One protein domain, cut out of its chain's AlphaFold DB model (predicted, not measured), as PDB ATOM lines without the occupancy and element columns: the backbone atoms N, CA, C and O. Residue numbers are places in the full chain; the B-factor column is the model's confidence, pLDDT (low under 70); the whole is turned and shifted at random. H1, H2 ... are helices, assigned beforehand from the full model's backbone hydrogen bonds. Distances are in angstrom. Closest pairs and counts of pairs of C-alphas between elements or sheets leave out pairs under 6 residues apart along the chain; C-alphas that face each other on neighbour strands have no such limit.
ATOM      1  N   ASN A   2      15.694  54.548 139.125       88.19
ATOM      2  CA  ASN A   2      16.718  54.787 140.158       88.19
ATOM      3  C   ASN A   2      16.765  53.726 141.277       88.19
ATOM      4  O   ASN A   2      17.528  53.891 142.220       88.19
ATOM      5  N   GLY A   3      15.956  52.660 141.199       93.19
ATOM      6  CA  GLY A   3      15.961  51.578 142.196       93.19
ATOM      7  C   GLY A   3      15.439  51.983 143.581       93.19
ATOM      8  O   GLY A   3      15.923  51.470 144.581       93.19
ATOM      9  N   ILE A   4      14.485  52.918 143.637       95.81
ATOM     10  CA  ILE A   4      13.853  53.403 144.874       95.81
ATOM     11  C   ILE A   4      12.389  52.961 144.948       95.81
ATOM     12  O   ILE A   4      11.789  52.618 143.927       95.81
ATOM     13  N   PHE A   5      11.807  53.012 146.144       95.62
ATOM     14  CA  PHE A   5      10.397  52.712 146.371       95.62
ATOM     15  C   PHE A   5       9.552  53.977 146.247       95.62
ATOM     16  O   PHE A   5       9.997  55.071 146.592       95.62
ATOM     17  N   GLY A   6       8.319  53.824 145.771       94.25
ATOM     18  CA  GLY A   6       7.335  54.896 145.724       94.25
ATOM     19  C   GLY A   6       5.926  54.340 145.858       94.25
ATOM     20  O   GLY A   6       5.658  53.222 145.417       94.25
ATOM     21  N   MET A   7       5.030  55.115 146.470       92.56
ATOM     22  CA  MET A   7       3.637  54.715 146.674       92.56
ATOM     23  C   MET A   7       2.694  55.831 146.247       92.56
ATOM     24  O   MET A   7       2.664  56.886 146.872       92.56
ATOM     25  N   LEU A   8       1.880  55.579 145.221       91.81
ATOM     26  CA  LEU A   8       0.711  56.407 144.935       91.81
ATOM     27  C   LEU A   8      -0.408  56.001 145.892       91.81
ATOM     28  O   LEU A   8      -0.801  54.837 145.943       91.81
ATOM     29  N   THR A   9      -0.879  56.957 146.684       89.06
ATOM     30  CA  THR A   9      -1.900  56.707 147.703       89.06
ATOM     31  C   THR A   9      -3.303  56.674 147.100       89.06
ATOM     32  O   THR A   9      -3.545  57.166 145.992       89.06
ATOM     33  N   THR A  10      -4.245  56.089 147.843       87.25
ATOM     34  CA  THR A  10      -5.673  56.156 147.515       87.25
ATOM     35  C   THR A  10      -6.112  57.622 147.364       87.25
ATOM     36  O   THR A  10      -5.623  58.488 148.094       87.25
ATOM     37  N   PRO A  11      -7.038  57.924 146.435       86.50
ATOM     38  CA  PRO A  11      -7.707  59.216 146.368       86.50
ATOM     39  C   PRO A  11      -8.058  59.832 147.724       86.50
ATOM     40  O   PRO A  11      -8.693  59.185 148.551       86.50
ATOM     41  N   GLY A  12      -7.663  61.091 147.926       84.94
ATOM     42  CA  GLY A  12      -8.007  61.871 149.118       84.94
ATOM     43  C   GLY A  12      -7.122  61.639 150.345       84.94
ATOM     44  O   GLY A  12      -7.238  62.409 151.286       84.94
ATOM     45  N   VAL A  13      -6.221  60.645 150.340       88.69
ATOM     46  CA  VAL A  13      -5.307  60.389 151.472       88.69
ATOM     47  C   VAL A  13      -4.318  61.538 151.667       88.69
ATOM     48  O   VAL A  13      -4.193  62.084 152.757       88.69
ATOM     49  N   ILE A  14      -3.613  61.908 150.599       89.69
ATOM     50  CA  ILE A  14      -2.711  63.061 150.571       89.69
ATOM     51  C   ILE A  14      -3.408  64.156 149.767       89.69
ATOM     52  O   ILE A  14      -3.858  63.896 148.644       89.69
ATOM     53  N   SER A  15      -3.500  65.367 150.330       88.94
ATOM     54  CA  SER A  15      -4.064  66.504 149.597       88.94
ATOM     55  C   SER A  15      -3.219  66.802 148.358       88.94
ATOM     56  O   SER A  15      -1.988  66.789 148.393       88.94
ATOM     57  N   ILE A  16      -3.903  67.065 147.249       88.69
ATOM     58  CA  ILE A  16      -3.292  67.493 145.986       88.69
ATOM     59  C   ILE A  16      -3.286  69.023 145.850       88.69
ATOM     60  O   ILE A  16      -2.925  69.545 144.792       88.69
ATOM     61  N   ASP A  17      -3.658  69.743 146.909       88.12
ATOM     62  CA  ASP A  17      -3.579  71.198 146.957       88.12
ATOM     63  C   ASP A  17      -2.135  71.668 146.763       88.12
ATOM     64  O   ASP A  17      -1.177  71.086 147.274       88.12
ATOM     65  N   GLY A  18      -1.970  72.724 145.971       85.56
ATOM     66  CA  GLY A  18      -0.649  73.228 145.599       85.56
ATOM     67  C   GLY A  18       0.027  72.462 144.458       85.56
ATOM     68  O   GLY A  18       1.108  72.870 144.034       85.56
ATOM     69  N   CYS A  19      -0.594  71.414 143.897       84.38
ATOM     70  CA  CYS A  19      -0.131  70.837 142.634       84.38
ATOM     71  C   CYS A  19      -0.197  71.875 141.510       84.38
ATOM     72  O   CYS A  19      -1.157  72.641 141.400       84.38
ATOM     73  N   ILE A  20       0.826  71.882 140.653       79.44
ATOM     74  CA  ILE A  20       0.914  72.810 139.529       79.44
ATOM     75  C   ILE A  20       1.094  72.016 138.227       79.44
ATOM     76  O   ILE A  20       2.096  71.314 138.096       79.44
ATOM     77  N   PRO A  21       0.180  72.175 137.252       76.31
ATOM     78  CA  PRO A  21      -1.043  72.975 137.349       76.31
ATOM     79  C   PRO A  21      -2.068  72.366 138.323       76.31
ATOM     80  O   PRO A  21      -2.017  71.164 138.588       76.31
ATOM     81  N   PRO A  22      -3.002  73.183 138.849       80.12
ATOM     82  CA  PRO A  22      -4.071  72.671 139.690       80.12
ATOM     83  C   PRO A  22      -4.943  71.662 138.924       80.12
ATOM     84  O   PRO A  22      -5.334  71.947 137.779       80.12
ATOM     85  N   PRO A  23      -5.287  70.516 139.537       81.00
ATOM     86  CA  PRO A  23      -6.210  69.558 138.945       81.00
ATOM     87  C   PRO A  23      -7.590  70.196 138.751       81.00
ATOM     88  O   PRO A  23      -8.050  70.993 139.568       81.00
ATOM     89  N   LYS A  24      -8.266  69.844 137.657       80.00
ATOM     90  CA  LYS A  24      -9.658  70.236 137.360       80.00
ATOM     91  C   LYS A  24     -10.416  69.050 136.772       80.00
ATOM     92  O   LYS A  24      -9.820  68.169 136.154       80.00
ATOM     93  N   GLY A  25     -11.737  69.056 136.937       83.12
ATOM     94  CA  GLY A  25     -12.613  68.028 136.381       83.12
ATOM     95  C   GLY A  25     -12.199  66.625 136.828       83.12
ATOM     96  O   GLY A  25     -12.011  66.370 138.019       83.12
ATOM     97  N   TYR A  26     -12.024  65.719 135.865       81.38
ATOM     98  CA  TYR A  26     -11.694  64.321 136.141       81.38
ATOM     99  C   TYR A  26     -10.279  64.121 136.717       81.38
ATOM    100  O   TYR A  26     -10.046  63.158 137.447       81.38
ATOM    101  N   GLN A  27      -9.349  65.068 136.521       79.88
ATOM    102  CA  GLN A  27      -8.012  64.990 137.130       79.88
ATOM    103  C   GLN A  27      -8.061  64.970 138.653       79.88
ATOM    104  O   GLN A  27      -7.232  64.310 139.270       79.88
ATOM    105  N   CYS A  28      -9.048  65.615 139.280       83.75
ATOM    106  CA  CYS A  28      -9.207  65.559 140.734       83.75
ATOM    107  C   CYS A  28      -9.401  64.108 141.231       83.75
ATOM    108  O   CYS A  28      -9.004  63.749 142.345       83.75
ATOM    109  N   GLN A  29      -9.960  63.240 140.378       83.81
ATOM    110  CA  GLN A  29     -10.180  61.821 140.655       83.81
ATOM    111  C   GLN A  29      -8.997  60.921 140.267       83.81
ATOM    112  O   GLN A  29      -8.941  59.778 140.725       83.81
ATOM    113  N   MET A  30      -8.015  61.422 139.514       84.06
ATOM    114  CA  MET A  30      -6.899  60.608 139.016       84.06
ATOM    115  C   MET A  30      -5.515  61.065 139.472       84.06
ATOM    116  O   MET A  30      -4.646  60.227 139.697       84.06
ATOM    117  N   GLN A  31      -5.300  62.365 139.654       85.94
ATOM    118  CA  GLN A  31      -4.027  62.903 140.107       85.94
ATOM    119  C   GLN A  31      -3.773  62.512 141.561       85.94
ATOM    120  O   GLN A  31      -4.601  62.736 142.448       85.94
ATOM    121  N   ARG A  32      -2.603  61.928 141.810       88.44
ATOM    122  CA  ARG A  32      -2.165  61.507 143.140       88.44
ATOM    123  C   ARG A  32      -0.759  62.011 143.399       88.44
ATOM    124  O   ARG A  32       0.063  62.084 142.489       88.44
ATOM    125  N   VAL A  33      -0.503  62.326 144.660       89.50
ATOM    126  CA  VAL A  33       0.829  62.600 145.191       89.50
ATOM    127  C   VAL A  33       1.167  61.480 146.164       89.50
ATOM    128  O   VAL A  33       0.290  60.901 146.811       89.50
ATOM    129  N   GLY A  34       2.445  61.132 146.221       92.12
ATOM    130  CA  GLY A  34       2.916  60.015 147.012       92.12
ATOM    131  C   GLY A  34       4.400  60.136 147.331       92.12
ATOM    132  O   GLY A  34       5.138  60.749 146.553       92.12
ATOM    133  N   PRO A  35       4.852  59.580 148.462       94.44
ATOM    134  CA  PRO A  35       6.255  59.616 148.825       94.44
ATOM    135  C   PRO A  35       7.089  58.662 147.965       94.44
ATOM    136  O   PRO A  35       6.608  57.630 147.487       94.44
ATOM    137  N   MET A  36       8.371  58.996 147.838       95.88
ATOM    138  CA  MET A  36       9.419  58.100 147.357       95.88
ATOM    139  C   MET A  36      10.527  58.020 148.405       95.88
ATOM    140  O   MET A  36      10.890  59.035 148.999       95.88
ATOM    141  N   CYS A  37      11.081  56.834 148.625       95.94
ATOM    142  CA  CYS A  37      12.095  56.595 149.651       95.94
ATOM    143  C   CYS A  37      13.038  55.444 149.276       95.94
ATOM    144  O   CYS A  37      12.808  54.690 148.328       95.94
ATOM    145  N   ARG A  38      14.146  55.327 150.019       96.38
ATOM    146  CA  ARG A  38      15.158  54.278 149.804       96.38
ATOM    147  C   ARG A  38      14.735  52.923 150.368       96.38
ATOM    148  O   ARG A  38      15.137  51.907 149.813       96.38
ATOM    149  N   TYR A  39      13.931  52.919 151.428       95.88
ATOM    150  CA  TYR A  39      13.508  51.715 152.136       95.88
ATOM    151  C   TYR A  39      11.985  51.617 152.167       95.88
ATOM    152  O   TYR A  39      11.305  52.617 152.386       95.88
ATOM    153  N   ALA A  40      11.439  50.425 151.927       92.88
ATOM    154  CA  ALA A  40       9.994  50.228 151.817       92.88
ATOM    155  C   ALA A  40       9.266  50.504 153.146       92.88
ATOM    156  O   ALA A  40       8.146  51.011 153.141       92.88
ATOM    157  N   GLU A  41       9.914  50.229 154.279       91.44
ATOM    158  CA  GLU A  41       9.401  50.499 155.623       91.44
ATOM    159  C   GLU A  41       9.147  51.991 155.901       91.44
ATOM    160  O   GLU A  41       8.250  52.319 156.681       91.44
ATOM    161  N   ASP A  42       9.850  52.900 155.213       93.94
ATOM    162  CA  ASP A  42       9.672  54.348 155.382       93.94
ATOM    163  C   ASP A  42       8.348  54.848 154.778       93.94
ATOM    164  O   ASP A  42       7.833  55.890 155.189       93.94
ATOM    165  N   ILE A  43       7.769  54.119 153.813       92.81
ATOM    166  CA  ILE A  43       6.555  54.543 153.097       92.81
ATOM    167  C   ILE A  43       5.407  54.809 154.071       92.81
ATOM    168  O   ILE A  43       4.746  55.839 153.964       92.81
ATOM    169  N   ALA A  44       5.179  53.917 155.038       89.44
ATOM    170  CA  ALA A  44       4.068  54.044 155.980       89.44
ATOM    171  C   ALA A  44       4.174  55.322 156.829       89.44
ATOM    172  O   ALA A  44       3.188  56.041 157.006       89.44
ATOM    173  N   LEU A  45       5.383  55.633 157.308       90.62
ATOM    174  CA  LEU A  45       5.656  56.846 158.076       90.62
ATOM    175  C   LEU A  45       5.475  58.103 157.218       90.62
ATOM    176  O   LEU A  45       4.829  59.054 157.654       90.62
ATOM    177  N   LEU A  46       6.012  58.098 155.994       93.12
ATOM    178  CA  LEU A  46       5.930  59.240 155.085       93.12
ATOM    179  C   LEU A  46       4.492  59.518 154.644       93.12
ATOM    180  O   LEU A  46       4.071  60.671 154.656       93.12
ATOM    181  N   VAL A  47       3.710  58.480 154.322       91.75
ATOM    182  CA  VAL A  47       2.284  58.650 154.011       91.75
ATOM    183  C   VAL A  47       1.556  59.248 155.209       91.75
ATOM    184  O   VAL A  47       0.812  60.202 155.028       91.75
ATOM    185  N   LYS A  48       1.805  58.764 156.433       88.56
ATOM    186  CA  LYS A  48       1.175  59.310 157.644       88.56
ATOM    187  C   LYS A  48       1.531  60.780 157.890       88.56
ATOM    188  O   LYS A  48       0.681  61.532 158.347       88.56
ATOM    189  N   ALA A  49       2.761  61.186 157.587       89.81
ATOM    190  CA  ALA A  49       3.195  62.576 157.724       89.81
ATOM    191  C   ALA A  49       2.587  63.509 156.658       89.81
ATOM    192  O   ALA A  49       2.429  64.699 156.913       89.81
ATOM    193  N   MET A  50       2.272  62.983 155.470       90.31
ATOM    194  CA  MET A  50       1.685  63.738 154.352       90.31
ATOM    195  C   MET A  50       0.149  63.680 154.311       90.31
ATOM    196  O   MET A  50      -0.474  64.430 153.559       90.31
ATOM    197  N   ALA A  51      -0.449  62.754 155.055       88.06
ATOM    198  CA  ALA A  51      -1.885  62.540 155.120       88.06
ATOM    199  C   ALA A  51      -2.599  63.748 155.751       88.06
ATOM    200  O   ALA A  51      -2.082  64.369 156.681       88.06
ATOM    201  N   SER A  52      -3.791  64.092 155.254       75.44
ATOM    202  CA  SER A  52      -4.602  65.162 155.854       75.44
ATOM    203  C   SER A  52      -5.184  64.724 157.205       75.44
ATOM    204  O   SER A  52      -5.400  63.532 157.436       75.44
ATOM    205  N   GLU A  53      -5.492  65.668 158.102       71.19
ATOM    206  CA  GLU A  53      -6.039  65.361 159.440       71.19
ATOM    207  C   GLU A  53      -7.327  64.515 159.395       71.19
ATOM    208  O   GLU A  53      -7.563  63.683 160.275       71.19
ATOM    209  N   GLU A  54      -8.118  64.664 158.330       64.94
ATOM    210  CA  GLU A  54      -9.363  63.924 158.078       64.94
ATOM    211  C   GLU A  54      -9.135  62.438 157.742       64.94
ATOM    212  O   GLU A  54     -10.059  61.628 157.798       64.94
ATOM    213  N   THR A  55      -7.898  62.049 157.421       62.41
ATOM    214  CA  THR A  55      -7.540  60.699 156.950       62.41
ATOM    215  C   THR A  55      -6.815  59.853 157.999       62.41
ATOM    216  O   THR A  55      -6.366  58.740 157.714       62.41
ATOM    217  N   ASN A  56      -6.802  60.310 159.258       57.97
ATOM    218  CA  ASN A  56      -6.293  59.573 160.424       57.97
ATOM    219  C   ASN A  56      -6.957  58.192 160.653       57.97
ATOM    220  O   ASN A  56      -6.481  57.408 161.471       57.97
ATOM    221  N   CYS A  57      -8.021  57.865 159.914       56.56
ATOM    222  CA  CYS A  57      -8.690  56.560 159.907       56.56
ATOM    223  C   CYS A  57      -7.989  55.487 159.048       56.56
ATOM    224  O   CYS A  57      -8.473  54.359 158.952       56.56
ATOM    225  N   LEU A  58      -6.880  55.811 158.380       67.69
ATOM    226  CA  LEU A  58      -6.166  54.853 157.543       67.69
ATOM    227  C   LEU A  58      -5.347  53.875 158.391       67.69
ATOM    228  O   LEU A  58      -4.334  54.228 158.995       67.69
ATOM    229  N   ASN A  59      -5.734  52.601 158.349       74.19
ATOM    230  CA  ASN A  59      -5.017  51.478 158.960       74.19
ATOM    231  C   ASN A  59      -3.709  51.116 158.213       74.19
ATOM    232  O   ASN A  59      -3.405  49.945 158.005       74.19
ATOM    233  N   ILE A  60      -2.913  52.111 157.802       73.06
ATOM    234  CA  ILE A  60      -1.675  51.917 157.022       73.06
ATOM    235  C   ILE A  60      -0.624  51.134 157.817       73.06
ATOM    236  O   ILE A  60       0.085  50.310 157.250       73.06
ATOM    237  N   CYS A  61      -0.541  51.357 159.131       70.12
ATOM    238  CA  CYS A  61       0.416  50.669 160.003       70.12
ATOM    239  C   CYS A  61      -0.167  49.425 160.687       70.12
ATOM    240  O   CYS A  61       0.476  48.864 161.574       70.12
ATOM    241  N   SER A  62      -1.397  49.017 160.353       76.75
ATOM    242  CA  SER A  62      -1.995  47.851 161.002       76.75
ATOM    243  C   SER A  62      -1.312  46.567 160.534       76.75
ATOM    244  O   SER A  62      -1.080  46.373 159.340       76.75
ATOM    245  N   SER A  63      -1.009  45.673 161.472       75.31
ATOM    246  CA  SER A  63      -0.632  44.303 161.138       75.31
ATOM    247  C   SER A  63      -1.825  43.598 160.493       75.31
ATOM    248  O   SER A  63      -2.921  43.610 161.058       75.31
TER     249      SER A  63
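This is residues 2 to 63 of the 193 residues of the protein "Amidase domain-containing protein" of Ancylostoma ceylanicum (UniProt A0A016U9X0). Little regular structure: a flat tangle of loops bears two short helices far from each other, H1 near one end of the longest axis and H2 toward the other. Residues 5 to 6 pair antiparallel with residues 36 to 37, and residues 51 to 63 fold back past H2. The 62 printed residues hold H1, then H2, and no named strand; the class is all helix, with 13 residues in named elements. The whole is only just compact, close to loose, with a radius of gyration of the C-alphas of 12.5 A and spans of 35 by 32 by 16 A.

Residues 2 to 26 hold no named element. H1 is residues 27 to 30, from C-alpha 27 at (-8.012, 64.990, 137.130). H2 is residues 42 to 50, 12.4 A long, ending at C-alpha 50 at (1.685, 63.738, 154.352).

H1 and H2 are apart. Every O i to N i+4 pair in H2 is within hydrogen-bond range; H1 is too short for such a pair.

The C-alphas of Pro 21 and Ser 63, the farthest apart, are 37.3 A apart. The printed part has no cut. The link from H1 to H2 is long, 11 residues. Residues 54 to 58 have pLDDT under 70.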